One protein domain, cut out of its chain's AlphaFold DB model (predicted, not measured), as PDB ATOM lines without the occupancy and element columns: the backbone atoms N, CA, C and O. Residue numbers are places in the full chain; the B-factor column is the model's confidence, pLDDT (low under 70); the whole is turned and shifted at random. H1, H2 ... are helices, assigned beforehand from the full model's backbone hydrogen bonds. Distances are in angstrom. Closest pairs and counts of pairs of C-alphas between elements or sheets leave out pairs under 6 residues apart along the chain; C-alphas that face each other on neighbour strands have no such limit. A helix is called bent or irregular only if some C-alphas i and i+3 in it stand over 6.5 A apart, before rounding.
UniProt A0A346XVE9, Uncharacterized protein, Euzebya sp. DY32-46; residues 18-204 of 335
ATOM      1  N   ARG A  18     319.379 207.448 172.309       70.56
ATOM      2  CA  ARG A  18     320.546 206.849 172.968       70.56
ATOM      3  C   ARG A  18     320.957 207.529 174.281       70.56
ATOM      4  O   ARG A  18     321.303 206.829 175.225       70.56
ATOM      5  N   ALA A  19     320.904 208.859 174.372       75.25
ATOM      6  CA  ALA A  19     321.257 209.597 175.589       75.25
ATOM      7  C   ALA A  19     320.228 209.364 176.707       75.25
ATOM      8  O   ALA A  19     320.595 209.129 177.856       75.25
ATOM      9  N   VAL A  20     318.938 209.351 176.357       83.06
ATOM     10  CA  VAL A  20     317.858 209.019 177.299       83.06
ATOM     11  C   VAL A  20     317.969 207.569 177.751       83.06
ATOM     12  O   VAL A  20     317.834 207.300 178.941       83.06
ATOM     13  N   ALA A  21     318.260 206.648 176.829       85.44
ATOM     14  CA  ALA A  21     318.430 205.243 177.167       85.44
ATOM     15  C   ALA A  21     319.580 205.029 178.166       85.44
ATOM     16  O   ALA A  21     319.370 204.417 179.209       85.44
ATOM     17  N   ALA A  22     320.749 205.627 177.912       86.62
ATOM     18  CA  ALA A  22     321.893 205.565 178.823       86.62
ATOM     19  C   ALA A  22     321.586 206.183 180.202       86.62
ATOM     20  O   ALA A  22     321.982 205.649 181.239       86.62
ATOM     21  N   HIS A  23     320.835 207.288 180.234       88.94
ATOM     22  CA  HIS A  23     320.417 207.918 181.485       88.94
ATOM     23  C   HIS A  23     319.455 207.034 182.293       88.94
ATOM     24  O   HIS A  23     319.588 206.905 183.511       88.94
ATOM     25  N   VAL A  24     318.483 206.410 181.623       90.75
ATOM     26  CA  VAL A  24     317.527 205.493 182.255       90.75
ATOM     27  C   VAL A  24     318.226 204.218 182.734       90.75
ATOM     28  O   VAL A  24     317.947 203.771 183.841       90.75
ATOM     29  N   GLU A  25     319.186 203.681 181.980       91.00
ATOM     30  CA  GLU A  25     320.007 202.540 182.403       91.00
ATOM     31  C   GLU A  25     320.828 202.863 183.665       91.00
ATOM     32  O   GLU A  25     320.875 202.074 184.613       91.00
ATOM     33  N   ALA A  26     321.414 204.063 183.741       91.06
ATOM     34  CA  ALA A  26     322.108 204.525 184.942       91.06
ATOM     35  C   ALA A  26     321.175 204.610 186.163       91.06
ATOM     36  O   ALA A  26     321.558 204.220 187.273       91.06
ATOM     37  N   LEU A  27     319.944 205.093 185.962       91.81
ATOM     38  CA  LEU A  27     318.912 205.126 187.000       91.81
ATOM     39  C   LEU A  27     318.477 203.722 187.423       91.81
ATOM     40  O   LEU A  27     318.240 203.514 188.610       91.81
ATOM     41  N   ASP A  28     318.409 202.774 186.492       92.62
ATOM     42  CA  ASP A  28     318.053 201.385 186.768       92.62
ATOM     43  C   ASP A  28     319.088 200.703 187.670       92.62
ATOM     44  O   ASP A  28     318.749 200.149 188.717       92.62
ATOM     45  N   MET A  29     320.377 200.863 187.348       93.75
ATOM     46  CA  MET A  29     321.476 200.378 188.188       93.75
ATOM     47  C   MET A  29     321.437 200.988 189.596       93.75
ATOM     48  O   MET A  29     321.530 200.275 190.600       93.75
ATOM     49  N   ALA A  30     321.277 202.311 189.689       93.00
ATOM     50  CA  ALA A  30     321.218 203.006 190.973       93.00
ATOM     51  C   ALA A  30     319.975 202.615 191.792       93.00
ATOM     52  O   ALA A  30     320.064 202.427 193.008       93.00
ATOM     53  N   GLY A  31     318.826 202.472 191.131       94.69
ATOM     54  CA  GLY A  31     317.560 202.069 191.730       94.69
ATOM     55  C   GLY A  31     317.598 200.647 192.279       94.69
ATOM     56  O   GLY A  31     317.221 200.427 193.432       94.69
ATOM     57  N   LEU A  32     318.152 199.705 191.512       96.12
ATOM     58  CA  LEU A  32     318.338 198.317 191.931       96.12
ATOM     59  C   LEU A  32     319.242 198.216 193.166       96.12
ATOM     60  O   LEU A  32     318.893 197.562 194.154       96.12
ATOM     61  N   ALA A  33     320.373 198.927 193.151       96.44
ATOM     62  CA  ALA A  33     321.271 199.014 194.296       96.44
ATOM     63  C   ALA A  33     320.573 199.601 195.535       96.44
ATOM     64  O   ALA A  33     320.750 199.119 196.658       96.44
ATOM     65  N   PHE A  34     319.768 200.647 195.344       96.31
ATOM     66  CA  PHE A  34     319.019 201.284 196.420       96.31
ATOM     67  C   PHE A  34     317.969 200.344 197.026       96.31
ATOM     68  O   PHE A  34     317.907 200.209 198.248       96.31
ATOM     69  N   ALA A  35     317.195 199.643 196.196       97.06
ATOM     70  CA  ALA A  35     316.214 198.658 196.639       97.06
ATOM     71  C   ALA A  35     316.864 197.527 197.456       97.06
ATOM     72  O   ALA A  35     316.398 197.223 198.557       97.06
ATOM     73  N   ALA A  36     317.984 196.970 196.976       97.19
ATOM     74  CA  ALA A  36     318.719 195.918 197.681       97.19
ATOM     75  C   ALA A  36     319.205 196.381 199.065       97.19
ATOM     76  O   ALA A  36     318.989 195.699 200.068       97.19
ATOM     77  N   LYS A  37     319.768 197.594 199.157       97.25
ATOM     78  CA  LYS A  37     320.173 198.194 200.442       97.25
ATOM     79  C   LYS A  37     318.999 198.383 201.400       97.25
ATOM     80  O   LYS A  37     319.170 198.245 202.608       97.25
ATOM     81  N   ARG A  38     317.808 198.707 200.891       97.56
ATOM     82  CA  ARG A  38     316.607 198.911 201.719       97.56
ATOM     83  C   ARG A  38     316.061 197.598 202.268       97.56
ATOM     84  O   ARG A  38     315.673 197.571 203.434       97.56
ATOM     85  N   LEU A  39     316.103 196.530 201.474       97.69
ATOM     86  CA  LEU A  39     315.747 195.185 201.922       97.69
ATOM     87  C   LEU A  39     316.704 194.670 203.003       97.69
ATOM     88  O   LEU A  39     316.260 194.187 204.039       97.69
ATOM     89  N   LEU A  40     318.013 194.800 202.782       96.94
ATOM     90  CA  LEU A  40     319.032 194.322 203.721       96.94
ATOM     91  C   LEU A  40     319.068 195.176 205.003       96.94
ATOM     92  O   LEU A  40     319.118 194.658 206.118       96.94
ATOM     93  N   GLY A  41     318.953 196.497 204.870       94.62
ATOM     94  CA  GLY A  41     319.118 197.440 205.972       94.62
ATOM     95  C   GLY A  41     320.585 197.622 206.378       94.62
ATOM     96  O   GLY A  41     321.498 197.342 205.607       94.62
ATOM     97  N   LYS A  42     320.812 198.144 207.592       92.56
ATOM     98  CA  LYS A  42     322.170 198.393 208.124       92.56
ATOM     99  C   LYS A  42     322.899 197.108 208.521       92.56
ATOM    100  O   LYS A  42     324.110 197.032 208.377       92.56
ATOM    101  N   ASP A  43     322.145 196.144 209.036       94.62
ATOM    102  CA  ASP A  43     322.629 194.817 209.388       94.62
ATOM    103  C   ASP A  43     321.915 193.795 208.491       94.62
ATOM    104  O   ASP A  43     320.696 193.628 208.637       94.62
ATOM    105  N   PRO A  44     322.632 193.161 207.542       96.00
ATOM    106  CA  PRO A  44     322.052 192.182 206.636       96.00
ATOM    107  C   PRO A  44     321.827 190.809 207.289       96.00
ATOM    108  O   PRO A  44     321.051 190.015 206.755       96.00
ATOM    109  N   ALA A  45     322.469 190.508 208.428       96.69
ATOM    110  CA  ALA A  45     322.477 189.165 209.007       96.69
ATOM    111  C   ALA A  45     321.073 188.605 209.324       96.69
ATOM    112  O   ALA A  45     320.835 187.438 209.007       96.69
ATOM    113  N   PRO A  46     320.111 189.387 209.857       97.00
ATOM    114  CA  PRO A  46     318.755 188.893 210.107       97.00
ATOM    115  C   PRO A  46     318.024 188.453 208.831       97.00
ATOM    116  O   PRO A  46     317.401 187.395 208.799       97.00
ATOM    117  N   VAL A  47     318.137 189.239 207.756       97.69
ATOM    118  CA  VAL A  47     317.497 188.949 206.461       97.69
ATOM    119  C   VAL A  47     318.128 187.710 205.825       97.69
ATOM    120  O   VAL A  47     317.426 186.779 205.432       97.69
ATOM    121  N   SER A  48     319.458 187.655 205.803       96.62
ATOM    122  CA  SER A  48     320.236 186.514 205.308       96.62
ATOM    123  C   SER A  48     319.974 185.217 206.061       96.62
ATOM    124  O   SER A  48     319.802 184.154 205.452       96.62
ATOM    125  N   GLY A  49     319.921 185.300 207.393       97.00
ATOM    126  CA  GLY A  49     319.570 184.181 208.254       97.00
ATOM    127  C   GLY A  49     318.190 183.646 207.895       97.00
ATOM    128  O   GLY A  49     318.032 182.439 207.693       97.00
ATOM    129  N   GLN A  50     317.218 184.541 207.698       97.50
ATOM    130  CA  GLN A  50     315.875 184.132 207.329       97.50
ATOM    131  C   GLN A  50     315.802 183.489 205.941       97.50
ATOM    132  O   GLN A  50     315.207 182.419 205.802       97.50
ATOM    133  N   PHE A  51     316.430 184.081 204.924       97.12
ATOM    134  CA  PHE A  51     316.477 183.493 203.579       97.12
ATOM    135  C   PHE A  51     317.119 182.104 203.590       97.12
ATOM    136  O   PHE A  51     316.627 181.177 202.945       97.12
ATOM    137  N   THR A  52     318.166 181.917 204.396       96.12
ATOM    138  CA  THR A  52     318.788 180.605 204.599       96.12
ATOM    139  C   THR A  52     317.824 179.607 205.242       96.12
ATOM    140  O   THR A  52     317.746 178.461 204.792       96.12
ATOM    141  N   MET A  53     317.063 180.019 206.261       96.56
ATOM    142  CA  MET A  53     316.061 179.157 206.895       96.56
ATOM    143  C   MET A  53     314.925 178.781 205.942       96.56
ATOM    144  O   MET A  53     314.537 177.614 205.874       96.56
ATOM    145  N   TRP A  54     314.410 179.737 205.172       95.44
ATOM    146  CA  TRP A  54     313.363 179.501 204.180       95.44
ATOM    147  C   TRP A  54     313.804 178.525 203.099       95.44
ATOM    148  O   TRP A  54     313.083 177.569 202.819       95.44
ATOM    149  N   ALA A  55     315.016 178.693 202.576       93.62
ATOM    150  CA  ALA A  55     315.570 177.773 201.597       93.62
ATOM    151  C   ALA A  55     315.715 176.343 202.140       93.62
ATOM    152  O   ALA A  55     315.394 175.384 201.442       93.62
ATOM    153  N   ARG A  56     316.158 176.185 203.396       95.25
ATOM    154  CA  ARG A  56     316.213 174.869 204.062       95.25
ATOM    155  C   ARG A  56     314.828 174.260 204.273       95.25
ATOM    156  O   ARG A  56     314.688 173.046 204.240       95.25
ATOM    157  N   SER A  57     313.821 175.106 204.463       94.75
ATOM    158  CA  SER A  57     312.421 174.707 204.638       94.75
ATOM    159  C   SER A  57     311.689 174.475 203.309       94.75
ATOM    160  O   SER A  57     310.482 174.260 203.315       94.75
ATOM    161  N   GLY A  58     312.387 174.561 202.169       93.19
ATOM    162  CA  GLY A  58     311.798 174.381 200.841       93.19
ATOM    163  C   GLY A  58     310.852 175.504 200.409       93.19
ATOM    164  O   GLY A  58     310.083 175.314 199.468       93.19
ATOM    165  N   LYS A  59     310.881 176.669 201.072       92.44
ATOM    166  CA  LYS A  59     310.052 177.807 200.662       92.44
ATOM    167  C   LYS A  59     310.584 178.401 199.347       92.44
ATOM    168  O   LYS A  59     311.802 178.538 199.203       92.44
ATOM    169  N   PRO A  60     309.702 178.756 198.395       89.50
ATOM    170  CA  PRO A  60     310.116 179.334 197.121       89.50
ATOM    171  C   PRO A  60     310.709 180.741 197.295       89.50
ATOM    172  O   PRO A  60     310.528 181.395 198.329       89.50
ATOM    173  N   SER A  61     311.391 181.213 196.248       92.62
ATOM    174  CA  SER A  61     311.905 182.583 196.152       92.62
ATOM    175  C   SER A  61     310.786 183.623 196.243       92.62
ATOM    176  O   SER A  61     309.639 183.363 195.868       92.62
ATOM    177  N   LEU A  62     311.134 184.823 196.697       96.38
ATOM    178  CA  LEU A  62     310.218 185.957 196.735       96.38
ATOM    179  C   LEU A  62     309.839 186.423 195.312       96.38
ATOM    180  O   LEU A  62     310.648 186.272 194.388       96.38
ATOM    181  N   PRO A  63     308.636 187.004 195.120       96.06
ATOM    182  CA  PRO A  63     308.220 187.585 193.846       96.06
ATOM    183  C   PRO A  63     309.189 188.649 193.319       96.06
ATOM    184  O   PRO A  63     309.728 189.456 194.078       96.06
ATOM    185  N   ARG A  64     309.364 188.678 191.996       94.00
ATOM    186  CA  ARG A  64     310.199 189.656 191.293       94.00
ATOM    187  C   ARG A  64     309.416 190.937 191.037       94.00
ATOM    188  O   ARG A  64     308.495 190.954 190.228       94.00
ATOM    189  N   LEU A  65     309.810 192.022 191.703       94.50
ATOM    190  CA  LEU A  65     309.269 193.360 191.432       94.50
ATOM    191  C   LEU A  65     310.045 194.116 190.349       94.50
ATOM    192  O   LEU A  65     309.657 195.211 189.973       94.50
ATOM    193  N   THR A  66     311.165 193.589 189.872       94.31
ATOM    194  CA  THR A  66     312.055 194.263 188.916       94.31
ATOM    195  C   THR A  66     311.643 194.018 187.467       94.31
ATOM    196  O   THR A  66     311.619 194.964 186.683       94.31
ATOM    197  N   ASP A  67     311.228 192.791 187.139       93.88
ATOM    198  CA  ASP A  67     310.866 192.384 185.774       93.88
ATOM    199  C   ASP A  67     309.845 193.318 185.088       93.88
ATOM    200  O   ASP A  67     310.115 193.724 183.957       93.88
ATOM    201  N   PRO A  68     308.743 193.763 185.738       94.81
ATOM    202  CA  PRO A  68     307.763 194.629 185.076       94.81
ATOM    203  C   PRO A  68     308.343 195.961 184.581       94.81
ATOM    204  O   PRO A  68     307.918 196.481 183.551       94.81
ATOM    205  N   LEU A  69     309.330 196.522 185.288       95.31
ATOM    206  CA  LEU A  69     310.007 197.738 184.836       95.31
ATOM    207  C   LEU A  69     310.850 197.468 183.594       95.31
ATOM    208  O   LEU A  69     310.791 198.237 182.638       95.31
ATOM    209  N   TRP A  70     311.630 196.389 183.602       94.19
ATOM    210  CA  TRP A  70     312.480 196.030 182.469       94.19
ATOM    211  C   TRP A  70     311.652 195.719 181.222       94.19
ATOM    212  O   TRP A  70     312.011 196.141 180.128       94.19
ATOM    213  N   GLU A  71     310.499 195.072 181.384       95.12
ATOM    214  CA  GLU A  71     309.537 194.873 180.297       95.12
ATOM    215  C   GLU A  71     308.982 196.204 179.768       95.12
ATOM    216  O   GLU A  71     308.910 196.409 178.554       95.12
ATOM    217  N   ALA A  72     308.641 197.145 180.655       95.06
ATOM    218  CA  ALA A  72     308.161 198.469 180.260       95.06
ATOM    219  C   ALA A  72     309.228 199.314 179.541       95.06
ATOM    220  O   ALA A  72     308.887 200.136 178.688       95.06
ATOM    221  N   LEU A  73     310.508 199.111 179.861       94.38
ATOM    222  CA  LEU A  73     311.642 199.823 179.266       94.38
ATOM    223  C   LEU A  73     312.225 199.139 178.018       94.38
ATOM    224  O   LEU A  73     313.015 199.763 177.306       94.38
ATOM    225  N   ALA A  74     311.787 197.919 177.692       91.94
ATOM    226  CA  ALA A  74     312.237 197.167 176.521       91.94
ATOM    227  C   ALA A  74     312.194 197.943 175.182       91.94
ATOM    228  O   ALA A  74     313.115 197.755 174.383       91.94
ATOM    229  N   PRO A  75     311.219 198.844 174.908       90.31
ATOM    230  CA  PRO A  75     311.229 199.665 173.691       90.31
ATOM    231  C   PRO A  75     312.478 200.542 173.532       90.31
ATOM    232  O   PRO A  75     312.857 200.862 172.412       90.31
ATOM    233  N   LEU A  76     313.137 200.916 174.631       86.88
ATOM    234  CA  LEU A  76     314.385 201.687 174.622       86.88
ATOM    235  C   LEU A  76     315.628 200.790 174.530       86.88
ATOM    236  O   LEU A  76     316.742 201.277 174.705       86.88
ATOM    237  N   HIS A  77     315.444 199.487 174.288       88.69
ATOM    238  CA  HIS A  77     316.479 198.452 174.359       88.69
ATOM    239  C   HIS A  77     317.156 198.346 175.731       88.69
ATOM    240  O   HIS A  77     318.283 197.869 175.843       88.69
ATOM    241  N   ILE A  78     316.450 198.763 176.783       88.69
ATOM    242  CA  ILE A  78     316.891 198.616 178.166       88.69
ATOM    243  C   ILE A  78     316.260 197.346 178.717       88.69
ATOM    244  O   ILE A  78     315.050 197.148 178.626       88.69
ATOM    245  N   GLY A  79     317.092 196.493 179.298       87.06
ATOM    246  CA  GLY A  79     316.658 195.310 180.023       87.06
ATOM    247  C   GLY A  79     317.375 195.215 181.359       87.06
ATOM    248  O   GLY A  79     317.918 196.197 181.863       87.06
ATOM    249  N   ARG A  80     317.416 194.004 181.913       89.69
ATOM    250  CA  ARG A  80     318.194 193.727 183.120       89.69
ATOM    251  C   ARG A  80     319.653 194.169 182.926       89.69
ATOM    252  O   ARG A  80     320.272 193.728 181.953       89.69
ATOM    253  N   PRO A  81     320.236 194.947 183.858       87.56
ATOM    254  CA  PRO A  81     321.625 195.365 183.734       87.56
ATOM    255  C   PRO A  81     322.563 194.153 183.676       87.56
ATOM    256  O   PRO A  81     322.446 193.220 184.476       87.56
ATOM    257  N   SER A  82     323.516 194.178 182.744       86.44
ATOM    258  CA  SER A  82     324.433 193.059 182.467       86.44
ATOM    259  C   SER A  82     325.525 192.866 183.528       86.44
ATOM    260  O   SER A  82     326.227 191.855 183.527       86.44
ATOM    261  N   SER A  83     325.672 193.820 184.451       89.12
ATOM    262  CA  SER A  83     326.674 193.774 185.516       89.12
ATOM    263  C   SER A  83     326.467 192.571 186.453       89.12
ATOM    264  O   SER A  83     325.351 192.363 186.943       89.12
ATOM    265  N   PRO A  84     327.533 191.834 186.826       92.31
ATOM    266  CA  PRO A  84     327.453 190.785 187.848       92.31
ATOM    267  C   PRO A  84     326.878 191.289 189.179       92.31
ATOM    268  O   PRO A  84     326.118 190.586 189.842       92.31
ATOM    269  N   ALA A  85     327.177 192.539 189.545       94.38
ATOM    270  CA  ALA A  85     326.645 193.159 190.754       94.38
ATOM    271  C   ALA A  85     325.120 193.357 190.682       94.38
ATOM    272  O   ALA A  85     324.428 193.180 191.684       94.38
ATOM    273  N   ALA A  86     324.577 193.660 189.498       94.38
ATOM    274  CA  ALA A  86     323.133 193.735 189.280       94.38
ATOM    275  C   ALA A  86     322.470 192.361 189.379       94.38
ATOM    276  O   ALA A  86     321.401 192.232 189.979       94.38
ATOM    277  N   ALA A  87     323.124 191.321 188.853       94.38
ATOM    278  CA  ALA A  87     322.637 189.957 188.994       94.38
ATOM    279  C   ALA A  87     322.504 189.557 190.473       94.38
ATOM    280  O   ALA A  87     321.437 189.095 190.876       94.38
ATOM    281  N   LEU A  88     323.537 189.825 191.279       96.50
ATOM    282  CA  LEU A  88     323.534 189.569 192.721       96.50
ATOM    283  C   LEU A  88     322.477 190.397 193.461       96.50
ATOM    284  O   LEU A  88     321.735 189.848 194.268       96.50
ATOM    285  N   CYS A  89     322.345 191.695 193.166       96.75
ATOM    286  CA  CYS A  89     321.317 192.533 193.794       96.75
ATOM    287  C   CYS A  89     319.905 191.988 193.540       96.75
ATOM    288  O   CYS A  89     319.100 191.895 194.461       96.75
ATOM    289  N   ASP A  90     319.605 191.580 192.309       95.88
ATOM    290  CA  ASP A  90     318.316 190.977 191.961       95.88
ATOM    291  C   ASP A  90     318.098 189.606 192.638       95.88
ATOM    292  O   ASP A  90     317.000 189.295 193.107       95.88
ATOM    293  N   GLN A  91     319.151 188.793 192.769       96.12
ATOM    294  CA  GLN A  91     319.087 187.545 193.536       96.12
ATOM    295  C   GLN A  91     318.818 187.797 195.027       96.12
ATOM    296  O   GLN A  91     318.059 187.049 195.638       96.12
ATOM    297  N   VAL A  92     319.374 188.861 195.614       96.75
ATOM    298  CA  VAL A  92     319.079 189.265 197.000       96.75
ATOM    299  C   VAL A  92     317.617 189.672 197.145       96.75
ATOM    300  O   VAL A  92     316.940 189.219 198.065       96.75
ATOM    301  N   LEU A  93     317.104 190.496 196.226       97.06
ATOM    302  CA  LEU A  93     315.715 190.966 196.254       97.06
ATOM    303  C   LEU A  93     314.687 189.828 196.163       97.06
ATOM    304  O   LEU A  93     313.587 189.939 196.698       97.06
ATOM    305  N   THR A  94     315.072 188.719 195.535       95.69
ATOM    306  CA  THR A  94     314.255 187.505 195.393       95.69
ATOM    307  C   THR A  94     314.536 186.445 196.464       95.69
ATOM    308  O   THR A  94     313.924 185.377 196.456       95.69
ATOM    309  N   GLY A  95     315.452 186.708 197.401       95.00
ATOM    310  CA  GLY A  95     315.864 185.756 198.436       95.00
ATOM    311  C   GLY A  95     316.638 184.537 197.915       95.00
ATOM    312  O   GLY A  95     316.756 183.536 198.622       95.00
ATOM    313  N   MET A  96     317.148 184.596 196.682       94.38
ATOM    314  CA  MET A  96     317.983 183.547 196.089       94.38
ATOM    315  C   MET A  96     319.446 183.658 196.523       94.38
ATOM    316  O   MET A  96     320.069 182.632 196.795       94.38
ATOM    317  N   GLU A  97     319.974 184.881 196.628       94.56
ATOM    318  CA  GLU A  97     321.269 185.139 197.265       94.56
ATOM    319  C   GLU A  97     321.053 185.297 198.771       94.56
ATOM    320  O   GLU A  97     320.246 186.111 199.228       94.56
ATOM    321  N   ARG A  98     321.752 184.468 199.543       89.75
ATOM    322  CA  ARG A  98     321.547 184.318 200.989       89.75
ATOM    323  C   ARG A  98     322.610 185.059 201.775       89.75
ATOM    324  O   ARG A  98     322.347 185.442 202.912       89.75
ATOM    325  N   ASP A  99     323.778 185.293 201.187       94.12
ATOM    326  CA  ASP A  99     324.818 186.101 201.798       94.12
ATOM    327  C   ASP A  99     324.527 187.588 201.572       94.12
ATOM    328  O   ASP A  99     324.804 188.190 200.533       94.12
ATOM    329  N   GLY A 100     323.954 188.214 202.592       90.62
ATOM    330  CA  GLY A 100     323.592 189.623 202.552       90.62
ATOM    331  C   GLY A 100     324.797 190.547 202.674       90.62
ATOM    332  O   GLY A 100     324.674 191.721 202.337       90.62
ATOM    333  N   THR A 101     325.969 190.054 203.092       94.75
ATOM    334  CA  THR A 101     327.209 190.843 203.042       94.75
ATOM    335  C   THR A 101     327.725 190.946 201.609       94.75
ATOM    336  O   THR A 101     328.082 192.041 201.164       94.75
ATOM    337  N   VAL A 102     327.664 189.844 200.851       96.38
ATOM    338  CA  VAL A 102     327.907 189.829 199.398       96.38
ATOM    339  C   VAL A 102     326.889 190.718 198.692       96.38
ATOM    340  O   VAL A 102     327.271 191.578 197.898       96.38
ATOM    341  N   GLY A 103     325.610 190.592 199.054       94.94
ATOM    342  CA  GLY A 103     324.539 191.447 198.548       94.94
ATOM    343  C   GLY A 103     324.772 192.942 198.782       94.94
ATOM    344  O   GLY A 103     324.611 193.752 197.869       94.94
ATOM    345  N   LEU A 104     325.196 193.322 199.991       95.94
ATOM    346  CA  LEU A 104     325.457 194.719 200.337       95.94
ATOM    347  C   LEU A 104     326.664 195.283 199.579       95.94
ATOM    348  O   LEU A 104     326.616 196.429 199.124       95.94
ATOM    349  N   ARG A 105     327.720 194.477 199.409       96.62
ATOM    350  CA  ARG A 105     328.888 194.841 198.597       96.62
ATOM    351  C   ARG A 105     328.498 195.048 197.136       96.62
ATOM    352  O   ARG A 105     328.773 196.114 196.597       96.62
ATOM    353  N   ALA A 106     327.769 194.101 196.544       96.38
ATOM    354  CA  ALA A 106     327.271 194.212 195.175       96.38
ATOM    355  C   ALA A 106     326.415 195.476 194.981       96.38
ATOM    356  O   ALA A 106     326.580 196.200 194.002       96.38
ATOM    357  N   ALA A 107     325.560 195.812 195.950       95.81
ATOM    358  CA  ALA A 107     324.793 197.054 195.915       95.81
ATOM    359  C   ALA A 107     325.672 198.313 196.068       95.81
ATOM    360  O   ALA A 107     325.302 199.398 195.616       95.81
ATOM    361  N   GLY A 108     326.827 198.220 196.730       94.44
ATOM    362  CA  GLY A 108     327.857 199.260 196.738       94.44
ATOM    363  C   GLY A 108     328.455 199.475 195.349       94.44
ATOM    364  O   GLY A 108     328.385 200.584 194.816       94.44
ATOM    365  N   ASP A 109     328.958 198.402 194.744       94.75
ATOM    366  CA  ASP A 109     329.614 198.415 193.432       94.75
ATOM    367  C   ASP A 109     328.664 198.888 192.324       94.75
ATOM    368  O   ASP A 109     329.022 199.709 191.470       94.75
ATOM    369  N   LEU A 110     327.413 198.426 192.372       94.31
ATOM    370  CA  LEU A 110     326.386 198.810 191.413       94.31
ATOM    371  C   LEU A 110     325.972 200.279 191.567       94.31
ATOM    372  O   LEU A 110     325.793 200.966 190.564       94.31
ATOM    373  N   ALA A 111     325.883 200.798 192.797       92.00
ATOM    374  CA  ALA A 111     325.606 202.219 193.022       92.00
ATOM    375  C   ALA A 111     326.727 203.112 192.462       92.00
ATOM    376  O   ALA A 111     326.446 204.143 191.849       92.00
ATOM    377  N   THR A 112     327.987 202.706 192.632       90.44
ATOM    378  CA  THR A 112     329.142 203.400 192.044       90.44
ATOM    379  C   THR A 112     329.092 203.359 190.518       90.44
ATOM    380  O   THR A 112     329.262 204.390 189.869       90.44
ATOM    381  N   SER A 113     328.778 202.194 189.944       88.06
ATOM    382  CA  SER A 113     328.625 202.019 188.494       88.06
ATOM    383  C   SER A 113     327.512 202.909 187.931       88.06
ATOM    384  O   SER A 113     327.747 203.653 186.982       88.06
ATOM    385  N   GLY A 114     326.339 202.925 188.573       86.81
ATOM    386  CA  GLY A 114     325.219 203.796 188.205       86.81
ATOM    387  C   GLY A 114     325.574 205.282 188.283       86.81
ATOM    388  O   GLY A 114     325.276 206.037 187.363       86.81
ATOM    389  N   LYS A 115     326.290 205.711 189.332       86.62
ATOM    390  CA  LYS A 115     326.769 207.099 189.462       86.62
ATOM    391  C   LYS A 115     327.735 207.486 188.339       86.62
ATOM    392  O   LYS A 115     327.653 208.599 187.822       86.62
ATOM    393  N   ASN A 116     328.648 206.591 187.970       85.69
ATOM    394  CA  ASN A 116     329.597 206.832 186.885       85.69
ATOM    395  C   ASN A 116     328.891 206.880 185.523       85.69
ATOM    396  O   ASN A 116     329.154 207.793 184.745       85.69
ATOM    397  N   ALA A 117     327.943 205.973 185.276       84.06
ATOM    398  CA  ALA A 117     327.118 205.981 184.069       84.06
ATOM    399  C   ALA A 117     326.292 207.273 183.954       84.06
ATOM    400  O   ALA A 117     326.259 207.895 182.897       84.06
ATOM    401  N   PHE A 118     325.713 207.744 185.061       80.69
ATOM    402  CA  PHE A 118     324.955 208.996 185.095       80.69
ATOM    403  C   PHE A 118     325.817 210.211 184.727       80.69
ATOM    404  O   PHE A 118     325.380 211.081 183.980       80.69
ATOM    405  N   ARG A 119     327.063 210.263 185.219       80.44
ATOM    406  CA  ARG A 119     328.027 211.322 184.870       80.44
ATOM    407  C   ARG A 119     328.422 211.299 183.393       80.44
ATOM    408  O   ARG A 119     328.704 212.353 182.839       80.44
ATOM    409  N   ALA A 120     328.454 210.118 182.778       74.94
ATOM    410  CA  ALA A 120     328.798 209.942 181.368       74.94
ATOM    411  C   ALA A 120     327.623 210.210 180.407       74.94
ATOM    412  O   ALA A 120     327.855 210.388 179.215       74.94
ATOM    413  N   ALA A 121     326.384 210.256 180.909       69.00
ATOM    414  CA  ALA A 121     325.168 210.469 180.122       69.00
ATOM    415  C   ALA A 121     324.299 211.618 180.685       69.00
ATOM    416  O   ALA A 121     323.171 211.388 181.148       69.00
ATOM    417  N   PRO A 122     324.803 212.869 180.680       64.00
ATOM    418  CA  PRO A 122     323.989 214.016 181.053       64.00
ATOM    419  C   PRO A 122     322.851 214.214 180.042       64.00
ATOM    420  O   PRO A 122     323.044 214.107 178.832       64.00
ATOM    421  N   LEU A 123     321.652 214.524 180.539       64.69
ATOM    422  CA  LEU A 123     320.551 214.967 179.685       64.69
ATOM    423  C   LEU A 123     320.782 216.438 179.322       64.69
ATOM    424  O   LEU A 123     320.714 217.321 180.182       64.69
ATOM    425  N   GLU A 124     321.073 216.706 178.051       61.53
ATOM    426  CA  GLU A 124     321.163 218.074 177.541       61.53
ATOM    427  C   GLU A 124     319.785 218.750 177.561       61.53
ATOM    428  O   GLU A 124     318.772 218.166 177.170       61.53
ATOM    429  N   HIS A 125     319.746 220.001 178.022       52.75
ATOM    430  CA  HIS A 125     318.541 220.826 178.019       52.75
ATOM    431  C   HIS A 125     318.522 221.614 176.705       52.75
ATOM    432  O   HIS A 125     319.372 222.476 176.503       52.75
ATOM    433  N   ALA A 126     317.596 221.310 175.794       50.03
ATOM    434  CA  ALA A 126     317.488 222.037 174.526       50.03
ATOM    435  C   ALA A 126     316.442 223.167 174.597       50.03
ATOM    436  O   ALA A 126     315.342 222.972 175.116       50.03
ATOM    437  N   ASP A 127     316.758 224.321 174.004       48.94
ATOM    438  CA  ASP A 127     315.839 225.456 173.846       48.94
ATOM    439  C   ASP A 127     314.957 225.327 172.582       48.94
ATOM    440  O   ASP A 127     315.388 224.815 171.546       48.94
ATOM    441  N   GLY A 128     313.707 225.815 172.651       55.97
ATOM    442  CA  GLY A 128     312.779 225.952 171.506       55.97
ATOM    443  C   GLY A 128     311.567 224.999 171.487       55.97
ATOM    444  O   GLY A 128     311.218 224.411 172.509       55.97
ATOM    445  N   ASP A 129     310.929 224.829 170.313       48.19
ATOM    446  CA  ASP A 129     309.707 224.022 170.016       48.19
ATOM    447  C   ASP A 129     309.820 222.502 170.314       48.19
ATOM    448  O   ASP A 129     308.962 221.689 169.982       48.19
ATOM    449  N   ARG A 130     310.885 222.108 171.014       61.53
ATOM    450  CA  ARG A 130     311.229 220.758 171.486       61.53
ATOM    451  C   ARG A 130     310.689 220.446 172.880       61.53
ATOM    452  O   ARG A 130     310.959 219.372 173.418       61.53
ATOM    453  N   ARG A 131     309.908 221.362 173.464       68.56
ATOM    454  CA  ARG A 131     309.329 221.226 174.811       68.56
ATOM    455  C   ARG A 131     308.550 219.928 174.986       68.56
ATOM    456  O   ARG A 131     308.588 219.358 176.064       68.56
ATOM    457  N   ASP A 132     307.873 219.432 173.955       73.44
ATOM    458  CA  ASP A 132     307.088 218.195 174.052       73.44
ATOM    459  C   ASP A 132     307.961 216.948 174.180       73.44
ATOM    460  O   ASP A 132     307.694 216.098 175.026       73.44
ATOM    461  N   ALA A 133     309.021 216.843 173.375       73.56
ATOM    462  CA  ALA A 133     309.962 215.728 173.451       73.56
ATOM    463  C   ALA A 133     310.699 215.727 174.798       73.56
ATOM    464  O   ALA A 133     310.731 214.702 175.474       73.56
ATOM    465  N   ILE A 134     311.189 216.892 175.234       76.38
ATOM    466  CA  ILE A 134     311.859 217.057 176.532       76.38
ATOM    467  C   ILE A 134     310.902 216.724 177.682       76.38
ATOM    468  O   ILE A 134     311.270 215.986 178.591       76.38
ATOM    469  N   ARG A 135     309.645 217.193 177.631       82.19
ATOM    470  CA  ARG A 135     308.630 216.865 178.646       82.19
ATOM    471  C   ARG A 135     308.370 215.365 178.741       82.19
ATOM    472  O   ARG A 135     308.272 214.856 179.852       82.19
ATOM    473  N   ARG A 136     308.284 214.647 177.615       83.88
ATOM    474  CA  ARG A 136     308.099 213.183 177.607       83.88
ATOM    475  C   ARG A 136     309.310 212.446 178.174       83.88
ATOM    476  O   ARG A 136     309.139 211.536 178.978       83.88
ATOM    477  N   GLN A 137     310.520 212.860 177.802       84.31
ATOM    478  CA  GLN A 137     311.763 212.291 178.333       84.31
ATOM    479  C   GLN A 137     311.874 212.512 179.845       84.31
ATOM    480  O   GLN A 137     312.143 211.574 180.593       84.31
ATOM    481  N   GLN A 138     311.587 213.728 180.310       86.69
ATOM    482  CA  GLN A 138     311.579 214.055 181.731       86.69
ATOM    483  C   GLN A 138     310.504 213.257 182.481       86.69
ATOM    484  O   GLN A 138     310.789 212.674 183.523       86.69
ATOM    485  N   ALA A 139     309.293 213.148 181.923       90.31
ATOM    486  CA  ALA A 139     308.221 212.347 182.507       90.31
ATOM    487  C   ALA A 139     308.591 210.858 182.607       90.31
ATOM    488  O   ALA A 139     308.254 210.215 183.601       90.31
ATOM    489  N   LEU A 140     309.302 210.311 181.613       92.69
ATOM    490  CA  LEU A 140     309.820 208.943 181.656       92.69
ATOM    491  C   LEU A 140     310.825 208.783 182.801       92.69
ATOM    492  O   LEU A 140     310.679 207.886 183.630       92.69
ATOM    493  N   VAL A 141     311.816 209.673 182.867       91.56
ATOM    494  CA  VAL A 141     312.845 209.679 183.916       91.56
ATOM    495  C   VAL A 141     312.218 209.776 185.306       91.56
ATOM    496  O   VAL A 141     312.586 209.026 186.213       91.56
ATOM    497  N   ASP A 142     311.246 210.666 185.482       91.56
ATOM    498  CA  ASP A 142     310.553 210.840 186.753       91.56
ATOM    499  C   ASP A 142     309.666 209.640 187.091       91.56
ATOM    500  O   ASP A 142     309.609 209.238 188.255       91.56
ATOM    501  N   GLY A 143     309.059 209.002 186.086       95.00
ATOM    502  CA  GLY A 143     308.350 207.732 186.229       95.00
ATOM    503  C   GLY A 143     309.258 206.619 186.753       95.00
ATOM    504  O   GLY A 143     308.935 205.990 187.759       95.00
ATOM    505  N   VAL A 144     310.431 206.427 186.144       95.50
ATOM    506  CA  VAL A 144     311.423 205.423 186.575       95.50
ATOM    507  C   VAL A 144     311.927 205.713 187.994       95.50
ATOM    508  O   VAL A 144     312.002 204.814 188.832       95.50
ATOM    509  N   LYS A 145     312.206 206.981 188.325       93.81
ATOM    510  CA  LYS A 145     312.573 207.378 189.697       93.81
ATOM    511  C   LYS A 145     311.453 207.087 190.697       93.81
ATOM    512  O   LYS A 145     311.726 206.600 191.794       93.81
ATOM    513  N   ALA A 146     310.206 207.412 190.352       94.44
ATOM    514  CA  ALA A 146     309.048 207.155 191.202       94.44
ATOM    515  C   ALA A 146     308.863 205.653 191.448       94.44
ATOM    516  O   ALA A 146     308.664 205.245 192.591       94.44
ATOM    517  N   TYR A 147     309.031 204.840 190.404       96.75
ATOM    518  CA  TYR A 147     308.993 203.386 190.493       96.75
ATOM    519  C   TYR A 147     310.027 202.841 191.484       96.75
ATOM    520  O   TYR A 147     309.674 202.139 192.433       96.75
ATOM    521  N   TRP A 148     311.296 203.235 191.342       96.00
ATOM    522  CA  TRP A 148     312.360 202.775 192.238       96.00
ATOM    523  C   TRP A 148     312.179 203.236 193.687       96.00
ATOM    524  O   TRP A 148     312.470 202.482 194.619       96.00
ATOM    525  N   ARG A 149     311.644 204.444 193.908       94.25
ATOM    526  CA  ARG A 149     311.277 204.914 195.255       94.25
ATOM    527  C   ARG A 149     310.156 204.075 195.865       94.25
ATOM    528  O   ARG A 149     310.250 203.715 197.039       94.25
ATOM    529  N   ALA A 150     309.126 203.753 195.087       95.69
ATOM    530  CA  ALA A 150     308.009 202.935 195.541       95.69
ATOM    531  C   ALA A 150     308.464 201.508 195.886       95.69
ATOM    532  O   ALA A 150     308.197 201.033 196.990       95.69
ATOM    533  N   ILE A 151     309.260 200.875 195.018       95.56
ATOM    534  CA  ILE A 151     309.874 199.566 195.281       95.56
ATOM    535  C   ILE A 151     310.701 199.571 196.568       95.56
ATOM    536  O   ILE A 151     310.579 198.667 197.393       95.56
ATOM    537  N   ALA A 152     311.531 200.590 196.776       93.50
ATOM    538  CA  ALA A 152     312.322 200.706 197.995       93.50
ATOM    539  C   ALA A 152     311.449 200.807 199.258       93.50
ATOM    540  O   ALA A 152     311.827 200.289 200.314       93.50
ATOM    541  N   GLY A 153     310.290 201.467 199.166       94.62
ATOM    542  CA  GLY A 153     309.280 201.492 200.224       94.62
ATOM    543  C   GLY A 153     308.699 200.105 200.497       94.62
ATOM    544  O   GLY A 153     308.696 199.663 201.646       94.62
ATOM    545  N   ILE A 154     308.308 199.386 199.444       97.75
ATOM    546  CA  ILE A 154     307.771 198.022 199.531       97.75
ATOM    547  C   ILE A 154     308.801 197.071 200.160       97.75
ATOM    548  O   ILE A 154     308.477 196.366 201.111       97.75
ATOM    549  N   TYR A 155     310.066 197.096 199.728       97.62
ATOM    550  CA  TYR A 155     311.111 196.253 200.324       97.62
ATOM    551  C   TYR A 155     311.434 196.622 201.774       97.62
ATOM    552  O   TYR A 155     311.805 195.752 202.557       97.62
ATOM    553  N   THR A 156     311.250 197.886 202.163       97.00
ATOM    554  CA  THR A 156     311.361 198.283 203.575       97.00
ATOM    555  C   THR A 156     310.259 197.631 204.415       97.00
ATOM    556  O   THR A 156     310.527 197.192 205.529       97.00
ATOM    557  N   GLN A 157     309.034 197.539 203.887       97.19
ATOM    558  CA  GLN A 157     307.925 196.853 204.556       97.19
ATOM    559  C   GLN A 157     308.141 195.334 204.575       97.19
ATOM    560  O   GLN A 157     308.038 194.719 205.634       97.19
ATOM    561  N   ALA A 158     308.528 194.744 203.439       97.56
ATOM    562  CA  ALA A 158     308.808 193.315 203.320       97.56
ATOM    563  C   ALA A 158     309.922 192.874 204.279       97.56
ATOM    564  O   ALA A 158     309.826 191.810 204.888       97.56
ATOM    565  N   ARG A 159     310.946 193.717 204.484       97.94
ATOM    566  CA  ARG A 159     312.012 193.481 205.467       97.94
ATOM    567  C   ARG A 159     311.457 193.205 206.861       97.94
ATOM    568  O   ARG A 159     311.981 192.326 207.535       97.94
ATOM    569  N   THR A 160     310.418 193.912 207.300       97.44
ATOM    570  CA  THR A 160     309.815 193.678 208.620       97.44
ATOM    571  C   THR A 160     309.255 192.261 208.734       97.44
ATOM    572  O   THR A 160     309.561 191.572 209.705       97.44
ATOM    573  N   SER A 161     308.517 191.791 207.726       97.62
ATOM    574  CA  SER A 161     307.995 190.418 207.685       97.62
ATOM    575  C   SER A 161     309.117 189.382 207.588       97.62
ATOM    576  O   SER A 161     309.100 188.389 208.311       97.62
ATOM    577  N   ILE A 162     310.142 189.644 206.767       97.88
ATOM    578  CA  ILE A 162     311.316 188.770 206.642       97.88
ATOM    579  C   ILE A 162     312.021 188.627 207.993       97.88
ATOM    580  O   ILE A 162     312.265 187.515 208.443       97.88
ATOM    581  N   VAL A 163     312.321 189.729 208.679       97.19
ATOM    582  CA  VAL A 163     313.009 189.689 209.980       97.19
ATOM    583  C   VAL A 163     312.150 189.018 211.058       97.19
ATOM    584  O   VAL A 163     312.691 188.378 211.954       97.19
ATOM    585  N   ALA A 164     310.822 189.112 210.955       97.25
ATOM    586  CA  ALA A 164     309.890 188.392 211.824       97.25
ATOM    587  C   ALA A 164     309.757 186.890 211.487       97.25
ATOM    588  O   ALA A 164     309.090 186.155 212.210       97.25
ATOM    589  N   GLY A 165     310.370 186.425 210.396       96.75
ATOM    590  CA  GLY A 165     310.290 185.048 209.918       96.75
ATOM    591  C   GLY A 165     309.016 184.686 209.153       96.75
ATOM    592  O   GLY A 165     308.829 183.525 208.777       96.75
ATOM    593  N   ASP A 166     308.178 185.678 208.860       97.56
ATOM    594  CA  ASP A 166     306.909 185.535 208.158       97.56
ATOM    595  C   ASP A 166     307.103 185.630 206.636       97.56
ATOM    596  O   ASP A 166     307.140 186.709 206.041       97.56
ATOM    597  N   HIS A 167     307.270 184.468 205.995       97.44
ATOM    598  CA  HIS A 167     307.417 184.381 204.536       97.44
ATOM    599  C   HIS A 167     306.135 184.754 203.807       97.44
ATOM    600  O   HIS A 167     306.202 185.480 202.820       97.44
ATOM    601  N   ASP A 168     304.990 184.280 204.291       97.44
ATOM    602  CA  ASP A 168     303.717 184.472 203.603       97.44
ATOM    603  C   ASP A 168     303.322 185.951 203.645       97.44
ATOM    604  O   ASP A 168     302.946 186.517 202.618       97.44
ATOM    605  N   GLY A 169     303.541 186.618 204.784       97.88
ATOM    606  CA  GLY A 169     303.408 188.068 204.892       97.88
ATOM    607  C   GLY A 169     304.387 188.829 203.997       97.88
ATOM    608  O   GLY A 169     303.990 189.792 203.345       97.88
ATOM    609  N   ALA A 170     305.649 188.393 203.890       97.88
ATOM    610  CA  ALA A 170     306.608 189.020 202.976       97.88
ATOM    611  C   ALA A 170     306.176 188.884 201.503       97.88
ATOM    612  O   ALA A 170     306.242 189.854 200.748       97.88
ATOM    613  N   VAL A 171     305.697 187.704 201.097       98.12
ATOM    614  CA  VAL A 171     305.159 187.456 199.752       98.12
ATOM    615  C   VAL A 171     303.927 188.319 199.492       98.12
ATOM    616  O   VAL A 171     303.813 188.888 198.407       98.12
ATOM    617  N   GLU A 172     303.030 188.450 200.467       98.00
ATOM    618  CA  GLU A 172     301.819 189.256 200.321       98.00
ATOM    619  C   GLU A 172     302.131 190.750 200.198       98.00
ATOM    620  O   GLU A 172     301.586 191.411 199.318       98.00
ATOM    621  N   VAL A 173     303.079 191.273 200.985       98.12
ATOM    622  CA  VAL A 173     303.563 192.658 200.844       98.12
ATOM    623  C   VAL A 173     304.116 192.903 199.439       98.12
ATOM    624  O   VAL A 173     303.793 193.915 198.816       98.12
ATOM    625  N   LEU A 174     304.924 191.977 198.914       97.38
ATOM    626  CA  LEU A 174     305.485 192.109 197.570       97.38
ATOM    627  C   LEU A 174     304.396 192.017 196.494       97.38
ATOM    628  O   LEU A 174     304.372 192.843 195.588       97.38
ATOM    629  N   ARG A 175     303.448 191.081 196.613       96.75
ATOM    630  CA  ARG A 175     302.325 190.938 195.673       96.75
ATOM    631  C   ARG A 175     301.428 192.178 195.662       96.75
ATOM    632  O   ARG A 175     301.108 192.684 194.586       96.75
ATOM    633  N   ALA A 176     301.055 192.690 196.833       96.12
ATOM    634  CA  ALA A 176     300.281 193.921 196.960       96.12
ATOM    635  C   ALA A 176     301.051 195.118 196.383       96.12
ATOM    636  O   ALA A 176     300.492 195.924 195.639       96.12
ATOM    637  N   GLY A 177     302.355 195.195 196.659       95.19
ATOM    638  CA  GLY A 177     303.245 196.192 196.074       95.19
ATOM    639  C   GLY A 177     303.272 196.131 194.546       95.19
ATOM    640  O   GLY A 177     303.126 197.157 193.890       95.19
ATOM    641  N   GLN A 178     303.373 194.936 193.959       94.31
ATOM    642  CA  GLN A 178     303.336 194.749 192.507       94.31
ATOM    643  C   GLN A 178     302.033 195.271 191.890       94.31
ATOM    644  O   GLN A 178     302.067 195.972 190.880       94.31
ATOM    645  N   GLN A 179     300.887 194.986 192.515       94.06
ATOM    646  CA  GLN A 179     299.589 195.490 192.055       94.06
ATOM    647  C   GLN A 179     299.519 197.023 192.108       94.06
ATOM    648  O   GLN A 179     299.036 197.651 191.168       94.06
ATOM    649  N   GLN A 180     300.052 197.637 193.169       94.06
ATOM    650  CA  GLN A 180     300.109 199.098 193.311       94.06
ATOM    651  C   GLN A 180     301.027 199.760 192.273       94.06
ATOM    652  O   GLN A 180     300.787 200.897 191.866       94.06
ATOM    653  N   LEU A 181     302.073 199.056 191.833       95.12
ATOM    654  CA  LEU A 181     303.011 199.551 190.829       95.12
ATOM    655  C   LEU A 181     302.461 199.477 189.399       95.12
ATOM    656  O   LEU A 181     302.919 200.255 188.563       95.12
ATOM    657  N   GLY A 182     301.475 198.615 189.123       93.00
ATOM    658  CA  GLY A 182     300.909 198.388 187.783       93.00
ATOM    659  C   GLY A 182     300.620 199.672 186.989       93.00
ATOM    660  O   GLY A 182     301.219 199.871 185.935       93.00
ATOM    661  N   PRO A 183     299.836 200.630 187.525       94.25
ATOM    662  CA  PRO A 183     299.558 201.890 186.828       94.25
ATOM    663  C   PRO A 183     300.805 202.737 186.519       94.25
ATOM    664  O   PRO A 183     300.822 203.505 185.555       94.25
ATOM    665  N   THR A 184     301.853 202.633 187.344       94.69
ATOM    666  CA  THR A 184     303.133 203.323 187.108       94.69
ATOM    667  C   THR A 184     303.908 202.642 185.983       94.69
ATOM    668  O   THR A 184     304.442 203.333 185.118       94.69
ATOM    669  N   VAL A 185     303.924 201.305 185.959       96.06
ATOM    670  CA  VAL A 185     304.537 200.498 184.890       96.06
ATOM    671  C   VAL A 185     303.875 200.791 183.546       96.06
ATOM    672  O   VAL A 185     304.574 201.097 182.583       96.06
ATOM    673  N   ASP A 186     302.541 200.805 183.492       95.50
ATOM    674  CA  ASP A 186     301.789 201.100 182.265       95.50
ATOM    675  C   ASP A 186     302.119 202.495 181.714       95.50
ATOM    676  O   ASP A 186     302.319 202.681 180.510       95.50
ATOM    677  N   ARG A 187     302.241 203.487 182.607       95.06
ATOM    678  CA  ARG A 187     302.646 204.848 182.239       95.06
ATOM    679  C   ARG A 187     304.073 204.887 181.693       95.06
ATOM    680  O   ARG A 187     304.306 205.543 180.681       95.06
ATOM    681  N   ILE A 188     305.016 204.203 182.345       96.38
ATOM    682  CA  ILE A 188     306.410 204.111 181.886       96.38
ATOM    683  C   ILE A 188     306.463 203.462 180.501       96.38
ATOM    684  O   ILE A 188     307.115 204.003 179.612       96.38
ATOM    685  N   ALA A 189     305.728 202.367 180.288       95.25
ATOM    686  CA  ALA A 189     305.673 201.676 179.003       95.25
ATOM    687  C   ALA A 189     305.128 202.578 177.882       95.25
ATOM    688  O   ALA A 189     305.670 202.592 176.775       95.25
ATOM    689  N   GLY A 190     304.080 203.362 178.163       93.94
ATOM    690  CA  GLY A 190     303.553 204.359 177.227       93.94
ATOM    691  C   GLY A 190     304.599 205.415 176.862       93.94
ATOM    692  O   GLY A 190     304.889 205.620 175.684       93.94
ATOM    693  N   LEU A 191     305.235 206.014 177.872       91.88
ATOM    694  CA  LEU A 191     306.263 207.039 177.681       91.88
ATOM    695  C   LEU A 191     307.494 206.507 176.934       91.88
ATOM    696  O   LEU A 191     308.017 207.196 176.063       91.88
ATOM    697  N   ALA A 192     307.933 205.279 177.218       90.62
ATOM    698  CA  ALA A 192     309.051 204.647 176.523       90.62
ATOM    699  C   ALA A 192     308.768 204.510 175.017       90.62
ATOM    700  O   ALA A 192     309.603 204.895 174.197       90.62
ATOM    701  N   ARG A 193     307.566 204.051 174.637       90.31
ATOM    702  CA  ARG A 193     307.145 203.970 173.225       90.31
ATOM    703  C   ARG A 193     307.060 205.346 172.568       90.31
ATOM    704  O   ARG A 193     307.482 205.504 171.425       90.31
ATOM    705  N   GLU A 194     306.536 206.345 173.277       87.00
ATOM    706  CA  GLU A 194     306.446 207.713 172.759       87.00
ATOM    707  C   GLU A 194     307.823 208.346 172.516       87.00
ATOM    708  O   GLU A 194     308.005 209.047 171.520       87.00
ATOM    709  N   VAL A 195     308.799 208.093 173.395       84.19
ATOM    710  CA  VAL A 195     310.177 208.582 173.240       84.19
ATOM    711  C   VAL A 195     310.840 207.971 172.002       84.19
ATOM    712  O   VAL A 195     311.457 208.706 171.230       84.19
ATOM    713  N   VAL A 196     310.664 206.667 171.765       83.12
ATOM    714  CA  VAL A 196     311.173 205.990 170.556       83.12
ATOM    715  C   VAL A 196     310.532 206.573 169.297       83.12
ATOM    716  O   VAL A 196     311.238 207.017 168.393       83.12
ATOM    717  N   ALA A 197     309.199 206.672 169.270       81.50
ATOM    718  CA  ALA A 197     308.465 207.196 168.120       81.50
ATOM    719  C   ALA A 197     308.804 208.667 167.806       81.50
ATOM    720  O   ALA A 197     308.736 209.091 166.651       81.50
ATOM    721  N   ALA A 198     309.151 209.469 168.818       72.00
ATOM    722  CA  ALA A 198     309.621 210.839 168.625       72.00
ATOM    723  C   ALA A 198     311.047 210.891 168.046       72.00
ATOM    724  O   ALA A 198     311.326 211.759 167.220       72.00
ATOM    725  N   GLY A 199     311.920 209.962 168.447       64.31
ATOM    726  CA  GLY A 199     313.276 209.818 167.916       64.31
ATOM    727  C   GLY A 199     313.303 209.415 166.442       64.31
ATOM    728  O   GLY A 199     313.950 210.077 165.638       64.31
ATOM    729  N   GLU A 200     312.523 208.400 166.062       61.59
ATOM    730  CA  GLU A 200     312.433 207.933 164.667       61.59
ATOM    731  C   GLU A 200     311.924 209.020 163.708       61.59
ATOM    732  O   GLU A 200     312.366 209.112 162.563       61.59
ATOM    733  N   LYS A 201     311.017 209.891 164.171       56.28
ATOM    734  CA  LYS A 201     310.523 211.030 163.381       56.28
ATOM    735  C   LYS A 201     311.559 212.143 163.210       56.28
ATOM    736  O   LYS A 201     311.449 212.898 162.248       56.28
ATOM    737  N   ALA A 202     312.520 212.265 164.126       53.34
ATOM    738  CA  ALA A 202     313.605 213.240 164.039       53.34
ATOM    739  C   ALA A 202     314.750 212.760 163.126       53.34
ATOM    740  O   ALA A 202     315.364 213.585 162.457       53.34
ATOM    741  N   ASP A 203     314.984 211.443 163.062       50.38
ATOM    742  CA  ASP A 203     315.993 210.809 162.196       50.38
ATOM    743  C   ASP A 203     315.478 210.487 160.779       50.38
ATOM    744  O   ASP A 203     316.248 210.070 159.909       50.38
ATOM    745  N   ALA A 204     314.185 210.691 160.503       33.88
ATOM    746  CA  ALA A 204     313.655 210.585 159.150       33.88
ATOM    747  C   ALA A 204     314.326 211.649 158.257       33.88
ATOM    748  O   ALA A 204     314.223 212.843 158.563       33.88
TER     749      ALA A 204
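This is residues 18 to 204 of the 335 residues of an uncharacterized protein of Euzebya sp. DY32-46 (UniProt A0A346XVE9). Look for long helices lying lengthwise in an elongated body: H1 runs between H5 and H6, the bent H7 packs along H6, and short H2 crosses one end. H3 packs on the second arm of H7, and H4 slants over H1 and H5. The printed part has 187 residues with seven named helices, H1 to H7, and no named strand: all helix. It is compact, radius of gyration of the C-alphas 17.6 A, and spans 58 by 31 by 21 A.

Start at H1, residues 18 to 40; it touches H5, residues 100 to 120, closest C-alphas Ala 33 and Ala 107, 4.3 A. H1 touches H6, residues 131 to 163, closest C-alphas Ala 35 and Ala 152, 4.6 A. H2, residues 45 to 56, touches H6 about perpendicular, 76 degrees, closest C-alphas Val 47 and Val 163, 5.8 A. H4, residues 84 to 93, touches H1 at a steep tilt of 47 degrees, closest C-alphas Ala 36 and Cys 89, 5.8 A. H7, residues 167 to 203, one helix by its hydrogen bonds, is bent: C-alphas 180 and 183 are 7.1 A apart, between arms H7a, 167 to 180, and H7b, 183 to 203. H6 and H7a form a hairpin, closest C-alphas Ala 158 and Ala 170, 4.8 A. H3, residues 67 to 76, irregular with C-alphas 72 and 75 7.3 A apart, touches H7b, closest C-alphas Ala 72 and Ala 189, 4.2 A. H1, H3, H6 and H7b form an up and down bundle, each running against the one before. Every O i to N i+4 pair is within hydrogen-bond range except in H3, 4 of 6, and H6, 27 of 29.

Find C-alpha 18 at (320.546, 206.849, 172.968), where H1 begins its 33.2 A. H5 covers 29.8 A and H6 47.4 A; H7b ends at C-alpha 203, (315.993, 210.809, 162.196).

The farthest C-alphas, Ser 57 and Gly 128, are 61.0 A apart. The printed part has no cut and no long link. Residues 121 to 131 and 199 to 204 have pLDDT under 70.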